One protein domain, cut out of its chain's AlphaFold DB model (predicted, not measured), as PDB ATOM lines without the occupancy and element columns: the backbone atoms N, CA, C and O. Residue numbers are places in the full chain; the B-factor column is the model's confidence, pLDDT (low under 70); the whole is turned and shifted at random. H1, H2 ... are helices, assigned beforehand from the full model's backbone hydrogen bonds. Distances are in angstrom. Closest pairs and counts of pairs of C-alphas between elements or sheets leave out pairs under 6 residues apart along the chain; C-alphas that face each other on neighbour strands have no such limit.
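Overview. This is residues 42 to 104 of the 110 residues of an uncharacterized protein of Arabidopsis lyrata subsp. lyrata (UniProt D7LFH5). A helical hairpin, H1 and H2, makes one end of an elongated body, and H3 and H4 make an L at the other. From its corner with H3, H4 runs back past the first turns of H1, while residues 72 to 75 bridge H2 and H3. The printed part has 63 residues with four named helices, H1 to H4 in chain order, and no named strand; the class is all helix. It is compact, with a radius of gyration of the C-alphas of 11.9 A and spans of 35 by 18 by 17 A.

Arrangement. H1, residues 42 to 58, touches H2, residues 62 to 71, with its residues 49 to 56 alone; the closest C-alphas, Ser 56 and Ser 62, are 4.7 A apart. This hairpin has a shallow tilt of 20 degrees, opposite ways. H3, residues 76 to 86, is apart from H2. H4, residues 89 to 102, touches H3 about perpendicular, at 74 degrees; their closest C-alphas, Glu 83 and Ala 92, are 5.0 A apart. H1 and H4 only just touch, with 3 pairs of C-alphas within 8 A, the closest being Ala 45 and Val 93 at 5.7 A; they run the same way at a steep tilt of 52 degrees. Every O i to N i+4 pair is within hydrogen-bond range in H4, against 11 of 13 in H1, 4 of 6 in H2 and 6 of 7 in H3.

Along the chain. H1 begins at C-alpha 42 (88.847, 147.693, 136.986) and is 25.0 A long. H2 measures 15.4 A and H3 15.2 A. H4 measures 20.3 A and ends at C-alpha 102 (81.845, 148.641, 117.468).

Size, cuts and confidence. The C-alphas farthest apart, Ser 60 and Lys 84, are 35.6 A apart. The printed part has no cut, and its three links are tight. Mean pLDDT of the printed part is 81.8; residues 61 to 63 are under 70.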
ATOM      1  N   TYR A  42      88.880 146.264 137.313       84.38
ATOM      2  CA  TYR A  42      88.847 147.693 136.986       84.38
ATOM      3  C   TYR A  42      90.219 148.208 136.540       84.38
ATOM      4  O   TYR A  42      90.319 148.939 135.553       84.38
ATOM      5  N   PHE A  43      91.287 147.842 137.253       87.88
ATOM      6  CA  PHE A  43      92.632 148.290 136.902       87.88
ATOM      7  C   PHE A  43      93.177 147.629 135.638       87.88
ATOM      8  O   PHE A  43      93.871 148.311 134.884       87.88
ATOM      9  N   ARG A  44      92.839 146.363 135.366       87.94
ATOM     10  CA  ARG A  44      93.184 145.705 134.094       87.94
ATOM     11  C   ARG A  44      92.559 146.440 132.909       87.94
ATOM     12  O   ARG A  44      93.282 146.898 132.029       87.94
ATOM     13  N   ALA A  45      91.255 146.704 132.981       83.50
ATOM     14  CA  ALA A  45      90.554 147.491 131.969       83.50
ATOM     15  C   ALA A  45      91.124 148.907 131.825       83.50
ATOM     16  O   ALA A  45      91.349 149.386 130.716       83.50
ATOM     17  N   LEU A  46      91.411 149.585 132.938       85.44
ATOM     18  CA  LEU A  46      92.013 150.916 132.899       85.44
ATOM     19  C   LEU A  46      93.394 150.909 132.227       85.44
ATOM     20  O   LEU A  46      93.730 151.863 131.524       85.44
ATOM     21  N   GLY A  47      94.194 149.866 132.461       87.88
ATOM     22  CA  GLY A  47      95.496 149.674 131.829       87.88
ATOM     23  C   GLY A  47      95.376 149.599 130.311       87.88
ATOM     24  O   GLY A  47      96.024 150.376 129.610       87.88
ATOM     25  N   GLU A  48      94.482 148.750 129.809       86.31
ATOM     26  CA  GLU A  48      94.237 148.587 128.373       86.31
ATOM     27  C   GLU A  48      93.676 149.858 127.724       86.31
ATOM     28  O   GLU A  48      94.179 150.313 126.695       86.31
ATOM     29  N   ILE A  49      92.718 150.525 128.377       82.12
ATOM     30  CA  ILE A  49      92.155 151.798 127.904       82.12
ATOM     31  C   ILE A  49      93.226 152.882 127.797       82.12
ATOM     32  O   ILE A  49      93.192 153.692 126.873       82.12
ATOM     33  N   LYS A  50      94.173 152.934 128.739       85.44
ATOM     34  CA  LYS A  50      95.294 153.886 128.691       85.44
ATOM     35  C   LYS A  50      96.345 153.489 127.659       85.44
ATOM     36  O   LYS A  50      96.987 154.367 127.080       85.44
ATOM     37  N   TRP A  51      96.524 152.192 127.430       87.12
ATOM     38  CA  TRP A  51      97.465 151.665 126.452       87.12
ATOM     39  C   TRP A  51      97.017 151.937 125.011       87.12
ATOM     40  O   TRP A  51      97.836 152.371 124.202       87.12
ATOM     41  N   LEU A  52      95.722 151.804 124.704       81.19
ATOM     42  CA  LEU A  52      95.165 152.000 123.358       81.19
ATOM     43  C   LEU A  52      95.550 153.352 122.709       81.19
ATOM     44  O   LEU A  52      96.115 153.351 121.611       81.19
ATOM     45  N   PRO A  53      95.350 154.522 123.356       80.44
ATOM     46  CA  PRO A  53      95.827 155.798 122.835       80.44
ATOM     47  C   PRO A  53      97.340 155.846 122.632       80.44
ATOM     48  O   PRO A  53      97.808 156.406 121.640       80.44
ATOM     49  N   LYS A  54      98.116 155.255 123.550       84.88
ATOM     50  CA  LYS A  54      99.579 155.251 123.466       84.88
ATOM     51  C   LYS A  54     100.049 154.462 122.246       84.88
ATOM     52  O   LYS A  54     100.874 154.982 121.500       84.88
ATOM     53  N   LEU A  55      99.472 153.285 122.007       83.31
ATOM     54  CA  LEU A  55      99.727 152.490 120.808       83.31
ATOM     55  C   LEU A  55      99.301 153.243 119.540       83.31
ATOM     56  O   LEU A  55     100.054 153.307 118.571       83.31
ATOM     57  N   SER A  56      98.121 153.869 119.554       81.38
ATOM     58  CA  SER A  56      97.604 154.602 118.394       81.38
ATOM     59  C   SER A  56      98.491 155.782 117.984       81.38
ATOM     60  O   SER A  56      98.607 156.071 116.795       81.38
ATOM     61  N   ASN A  57      99.152 156.436 118.947       81.19
ATOM     62  CA  ASN A  57     100.119 157.498 118.673       81.19
ATOM     63  C   ASN A  57     101.361 156.950 117.959       81.19
ATOM     64  O   ASN A  57     101.856 157.594 117.042       81.19
ATOM     65  N   THR A  58     101.836 155.762 118.339       82.62
ATOM     66  CA  THR A  58     102.954 155.087 117.663       82.62
ATOM     67  C   THR A  58     102.587 154.643 116.244       82.62
ATOM     68  O   THR A  58     103.437 154.652 115.362       82.62
ATOM     69  N   LEU A  59     101.318 154.293 116.005       79.94
ATOM     70  CA  LEU A  59     100.806 153.835 114.706       79.94
ATOM     71  C   LEU A  59     100.183 154.954 113.843       79.94
ATOM     72  O   LEU A  59      99.515 154.657 112.856       79.94
ATOM     73  N   SER A  60     100.332 156.232 114.216       75.00
ATOM     74  CA  SER A  60      99.726 157.390 113.523       75.00
ATOM     75  C   SER A  60      98.187 157.350 113.374       75.00
ATOM     76  O   SER A  60      97.618 158.066 112.555       75.00
ATOM     77  N   LYS A  61      97.479 156.572 114.210       67.12
ATOM     78  CA  LYS A  61      96.000 156.448 114.269       67.12
ATOM     79  C   LYS A  61      95.391 157.188 115.489       67.12
ATOM     80  O   LYS A  61      94.337 156.825 116.004       67.12
ATOM     81  N   SER A  62      96.070 158.240 115.951       66.19
ATOM     82  CA  SER A  62      95.992 158.862 117.291       66.19
ATOM     83  C   SER A  62      94.625 159.395 117.777       66.19
ATOM     84  O   SER A  62      94.200 159.121 118.904       66.19
ATOM     85  N   LEU A  63      93.929 160.198 116.966       65.81
ATOM     86  CA  LEU A  63      92.873 161.095 117.474       65.81
ATOM     87  C   LEU A  63      91.587 160.369 117.909       65.81
ATOM     88  O   LEU A  63      90.923 160.789 118.858       65.81
ATOM     89  N   LYS A  64      91.245 159.258 117.250       73.38
ATOM     90  CA  LYS A  64      89.982 158.536 117.472       73.38
ATOM     91  C   LYS A  64      89.979 157.750 118.788       73.38
ATOM     92  O   LYS A  64      89.014 157.813 119.551       73.38
ATOM     93  N   PHE A  65      91.088 157.081 119.104       73.19
ATOM     94  CA  PHE A  65      91.215 156.275 120.322       73.19
ATOM     95  C   PHE A  65      91.307 157.126 121.594       73.19
ATOM     96  O   PHE A  65      90.789 156.730 122.637       73.19
ATOM     97  N   GLN A  66      91.879 158.334 121.520       74.81
ATOM     98  CA  GLN A  66      91.872 159.273 122.649       74.81
ATOM     99  C   GLN A  66      90.455 159.726 123.029       74.81
ATOM    100  O   GLN A  66      90.140 159.852 124.213       74.81
ATOM    101  N   ALA A  67      89.593 159.968 122.037       76.12
ATOM    102  CA  ALA A  67      88.203 160.342 122.280       76.12
ATOM    103  C   ALA A  67      87.397 159.181 122.886       76.12
ATOM    104  O   ALA A  67      86.595 159.407 123.794       76.12
ATOM    105  N   LEU A  68      87.645 157.949 122.430       77.00
ATOM    106  CA  LEU A  68      87.033 156.742 122.989       77.00
ATOM    107  C   LEU A  68      87.424 156.526 124.449       77.00
ATOM    108  O   LEU A  68      86.549 156.364 125.297       77.00
ATOM    109  N   ALA A  69      88.721 156.592 124.758       76.62
ATOM    110  CA  ALA A  69      89.229 156.376 126.110       76.62
ATOM    111  C   ALA A  69      88.577 157.313 127.143       76.62
ATOM    112  O   ALA A  69      88.305 156.901 128.266       76.62
ATOM    113  N   LYS A  70      88.253 158.556 126.752       77.25
ATOM    114  CA  LYS A  70      87.535 159.520 127.606       77.25
ATOM    115  C   LYS A  70      86.054 159.178 127.820       77.25
ATOM    116  O   LYS A  70      85.466 159.628 128.800       77.25
ATOM    117  N   LYS A  71      85.435 158.434 126.900       76.81
ATOM    118  CA  LYS A  71      84.007 158.070 126.928       76.81
ATOM    119  C   LYS A  71      83.746 156.707 127.571       76.81
ATOM    120  O   LYS A  71      82.617 156.444 127.983       76.81
ATOM    121  N   LEU A  72      84.763 155.852 127.676       77.81
ATOM    122  CA  LEU A  72      84.640 154.529 128.278       77.81
ATOM    123  C   LEU A  72      84.315 154.637 129.771       77.81
ATOM    124  O   LEU A  72      85.117 155.096 130.582       77.81
ATOM    125  N   ARG A  73      83.108 154.192 130.134       75.50
ATOM    126  CA  ARG A  73      82.664 154.055 131.523       75.50
ATOM    127  C   ARG A  73      82.611 152.585 131.897       75.50
ATOM    128  O   ARG A  73      81.900 151.805 131.265       75.50
ATOM    129  N   PHE A  74      83.350 152.235 132.940       74.00
ATOM    130  CA  PHE A  74      83.435 150.880 133.462       74.00
ATOM    131  C   PHE A  74      82.364 150.632 134.528       74.00
ATOM    132  O   PHE A  74      82.153 151.476 135.397       74.00
ATOM    133  N   THR A  75      81.699 149.475 134.492       78.94
ATOM    134  CA  THR A  75      80.760 149.057 135.549       78.94
ATOM    135  C   THR A  75      80.976 147.583 135.877       78.94
ATOM    136  O   THR A  75      81.169 146.792 134.955       78.94
ATOM    137  N   CYS A  76      80.909 147.201 137.161       76.25
ATOM    138  CA  CYS A  76      81.114 145.810 137.611       76.25
ATOM    139  C   CYS A  76      80.188 144.844 136.860       76.25
ATOM    140  O   CYS A  76      80.630 143.861 136.280       76.25
ATOM    141  N   LYS A  77      78.905 145.216 136.775       82.88
ATOM    142  CA  LYS A  77      77.848 144.414 136.146       82.88
ATOM    143  C   LYS A  77      78.095 144.121 134.669       82.88
ATOM    144  O   LYS A  77      77.620 143.107 134.170       82.88
ATOM    145  N   ALA A  78      78.751 145.030 133.946       84.19
ATOM    146  CA  ALA A  78      79.076 144.787 132.545       84.19
ATOM    147  C   ALA A  78      80.155 143.709 132.429       84.19
ATOM    148  O   ALA A  78      80.008 142.808 131.611       84.19
ATOM    149  N   MET A  79      81.183 143.766 133.281       84.00
ATOM    150  CA  MET A  79      82.266 142.792 133.219       84.00
ATOM    151  C   MET A  79      81.834 141.411 133.694       84.00
ATOM    152  O   MET A  79      82.070 140.447 132.981       84.00
ATOM    153  N   GLU A  80      81.105 141.320 134.808       84.44
ATOM    154  CA  GLU A  80      80.573 140.043 135.311       84.44
ATOM    155  C   GLU A  80      79.739 139.307 134.251       84.44
ATOM    156  O   GLU A  80      79.769 138.084 134.158       84.44
ATOM    157  N   LYS A  81      78.975 140.039 133.427       88.44
ATOM    158  CA  LYS A  81      78.184 139.439 132.342       88.44
ATOM    159  C   LYS A  81      79.054 138.846 131.242       88.44
ATOM    160  O   LYS A  81      78.717 137.785 130.729       88.44
ATOM    161  N   ILE A  82      80.119 139.542 130.860       86.75
ATOM    162  CA  ILE A  82      81.021 139.092 129.798       86.75
ATOM    163  C   ILE A  82      81.884 137.941 130.321       86.75
ATOM    164  O   ILE A  82      82.000 136.919 129.654       86.75
ATOM    165  N   GLU A  83      82.395 138.056 131.546       87.50
ATOM    166  CA  GLU A  83      83.193 137.026 132.206       87.50
ATOM    167  C   GLU A  83      82.432 135.712 132.379       87.50
ATOM    168  O   GLU A  83      82.997 134.648 132.159       87.50
ATOM    169  N   LYS A  84      81.125 135.756 132.668       89.06
ATOM    170  CA  LYS A  84      80.288 134.544 132.693       89.06
ATOM    171  C   LYS A  84      80.297 133.767 131.377       89.06
ATOM    172  O   LYS A  84      80.081 132.561 131.393       89.06
ATOM    173  N   VAL A  85      80.499 134.451 130.252       89.88
ATOM    174  CA  VAL A  85      80.566 133.827 128.925       89.88
ATOM    175  C   VAL A  85      81.999 133.418 128.592       89.88
ATOM    176  O   VAL A  85      82.211 132.328 128.072       89.88
ATOM    177  N   THR A  86      82.989 134.266 128.886       89.88
ATOM    178  CA  THR A  86      84.395 134.000 128.538       89.88
ATOM    179  C   THR A  86      85.088 133.039 129.500       89.88
ATOM    180  O   THR A  86      86.093 132.441 129.125       89.88
ATOM    181  N   ASN A  87      84.589 132.917 130.734       89.56
ATOM    182  CA  ASN A  87      85.239 132.247 131.861       89.56
ATOM    183  C   ASN A  87      86.710 132.678 132.043       89.56
ATOM    184  O   ASN A  87      87.579 131.875 132.381       89.56
ATOM    185  N   HIS A  88      86.998 133.942 131.722       86.25
ATOM    186  CA  HIS A  88      88.334 134.520 131.774       86.25
ATOM    187  C   HIS A  88      88.240 136.047 131.851       86.25
ATOM    188  O   HIS A  88      87.787 136.708 130.912       86.25
ATOM    189  N   ASP A  89      88.741 136.596 132.955       83.56
ATOM    190  CA  ASP A  89      88.722 138.020 133.296       83.56
ATOM    191  C   ASP A  89      89.415 138.935 132.261       83.56
ATOM    192  O   ASP A  89      88.818 139.913 131.822       83.56
ATOM    193  N   VAL A  90      90.634 138.621 131.802       85.88
ATOM    194  CA  VAL A  90      91.348 139.404 130.769       85.88
ATOM    195  C   VAL A  90      90.587 139.379 129.447       85.88
ATOM    196  O   VAL A  90      90.368 140.422 128.844       85.88
ATOM    197  N   LYS A  91      90.093 138.210 129.024       87.94
ATOM    198  CA  LYS A  91      89.278 138.127 127.805       87.94
ATOM    199  C   LYS A  91      87.979 138.911 127.930       87.94
ATOM    200  O   LYS A  91      87.517 139.472 126.944       87.94
ATOM    201  N   ALA A  92      87.394 138.973 129.121       88.25
ATOM    202  CA  ALA A  92      86.204 139.778 129.334       88.25
ATOM    203  C   ALA A  92      86.483 141.277 129.113       88.25
ATOM    204  O   ALA A  92      85.636 141.981 128.562       88.25
ATOM    205  N   VAL A  93      87.687 141.747 129.468       86.12
ATOM    206  CA  VAL A  93      88.140 143.109 129.165       86.12
ATOM    207  C   VAL A  93      88.285 143.329 127.658       86.12
ATOM    208  O   VAL A  93      87.705 144.298 127.164       86.12
ATOM    209  N   ASP A  94      88.942 142.416 126.935       86.44
ATOM    210  CA  ASP A  94      89.067 142.486 125.468       86.44
ATOM    211  C   ASP A  94      87.682 142.651 124.812       86.44
ATOM    212  O   ASP A  94      87.412 143.630 124.114       86.44
ATOM    213  N   TYR A  95      86.751 141.738 125.122       88.75
ATOM    214  CA  TYR A  95      85.393 141.758 124.570       88.75
ATOM    215  C   TYR A  95      84.611 143.015 124.961       88.75
ATOM    216  O   TYR A  95      83.827 143.536 124.166       88.75
ATOM    217  N   PHE A  96      84.803 143.521 126.182       87.69
ATOM    218  CA  PHE A  96      84.195 144.780 126.598       87.69
ATOM    219  C   PHE A  96      84.678 145.943 125.726       87.69
ATOM    220  O   PHE A  96      83.868 146.780 125.324       87.69
ATOM    221  N   LEU A  97      85.979 146.011 125.437       83.31
ATOM    222  CA  LEU A  97      86.550 147.063 124.603       83.31
ATOM    223  C   LEU A  97      86.093 146.937 123.149       83.31
ATOM    224  O   LEU A  97      85.679 147.946 122.580       83.31
ATOM    225  N   ASP A  98      86.063 145.726 122.597       85.00
ATOM    226  CA  ASP A  98      85.579 145.464 121.236       85.00
ATOM    227  C   ASP A  98      84.125 145.915 121.060       85.00
ATOM    228  O   ASP A  98      83.831 146.736 120.188       85.00
ATOM    229  N   GLN A  99      83.226 145.514 121.969       86.56
ATOM    230  CA  GLN A  99      81.821 145.948 121.948       86.56
ATOM    231  C   GLN A  99      81.677 147.476 122.006       86.56
ATOM    232  O   GLN A  99      80.762 148.063 121.420       86.56
ATOM    233  N   LYS A 100      82.568 148.160 122.734       83.38
ATOM    234  CA  LYS A 100      82.559 149.624 122.804       83.38
ATOM    235  C   LYS A 100      83.113 150.259 121.535       83.38
ATOM    236  O   LYS A 100      82.550 151.260 121.094       83.38
ATOM    237  N   CYS A 101      84.145 149.689 120.927       78.88
ATOM    238  CA  CYS A 101      84.679 150.133 119.642       78.88
ATOM    239  C   CYS A 101      83.642 149.995 118.518       78.88
ATOM    240  O   CYS A 101      83.443 150.950 117.771       78.88
ATOM    241  N   GLU A 102      82.919 148.872 118.448       80.75
ATOM    242  CA  GLU A 102      81.845 148.641 117.468       80.75
ATOM    243  C   GLU A 102      80.715 149.671 117.583       80.75
ATOM    244  O   GLU A 102      80.192 150.155 116.578       80.75
ATOM    245  N   SER A 103      80.380 150.084 118.810       76.06
ATOM    246  CA  SER A 103      79.360 151.114 119.049       76.06
ATOM    247  C   SER A 103      79.754 152.519 118.558       76.06
ATOM    248  O   SER A 103      78.918 153.423 118.521       76.06
ATOM    249  N   HIS A 104      81.012 152.717 118.144       70.00
ATOM    250  CA  HIS A 104      81.531 153.968 117.606       70.00
ATOM    251  C   HIS A 104      81.956 153.800 116.138       70.00
ATOM    252  O   HIS A 104      83.067 153.366 115.835       70.00
TER     253      HIS A 104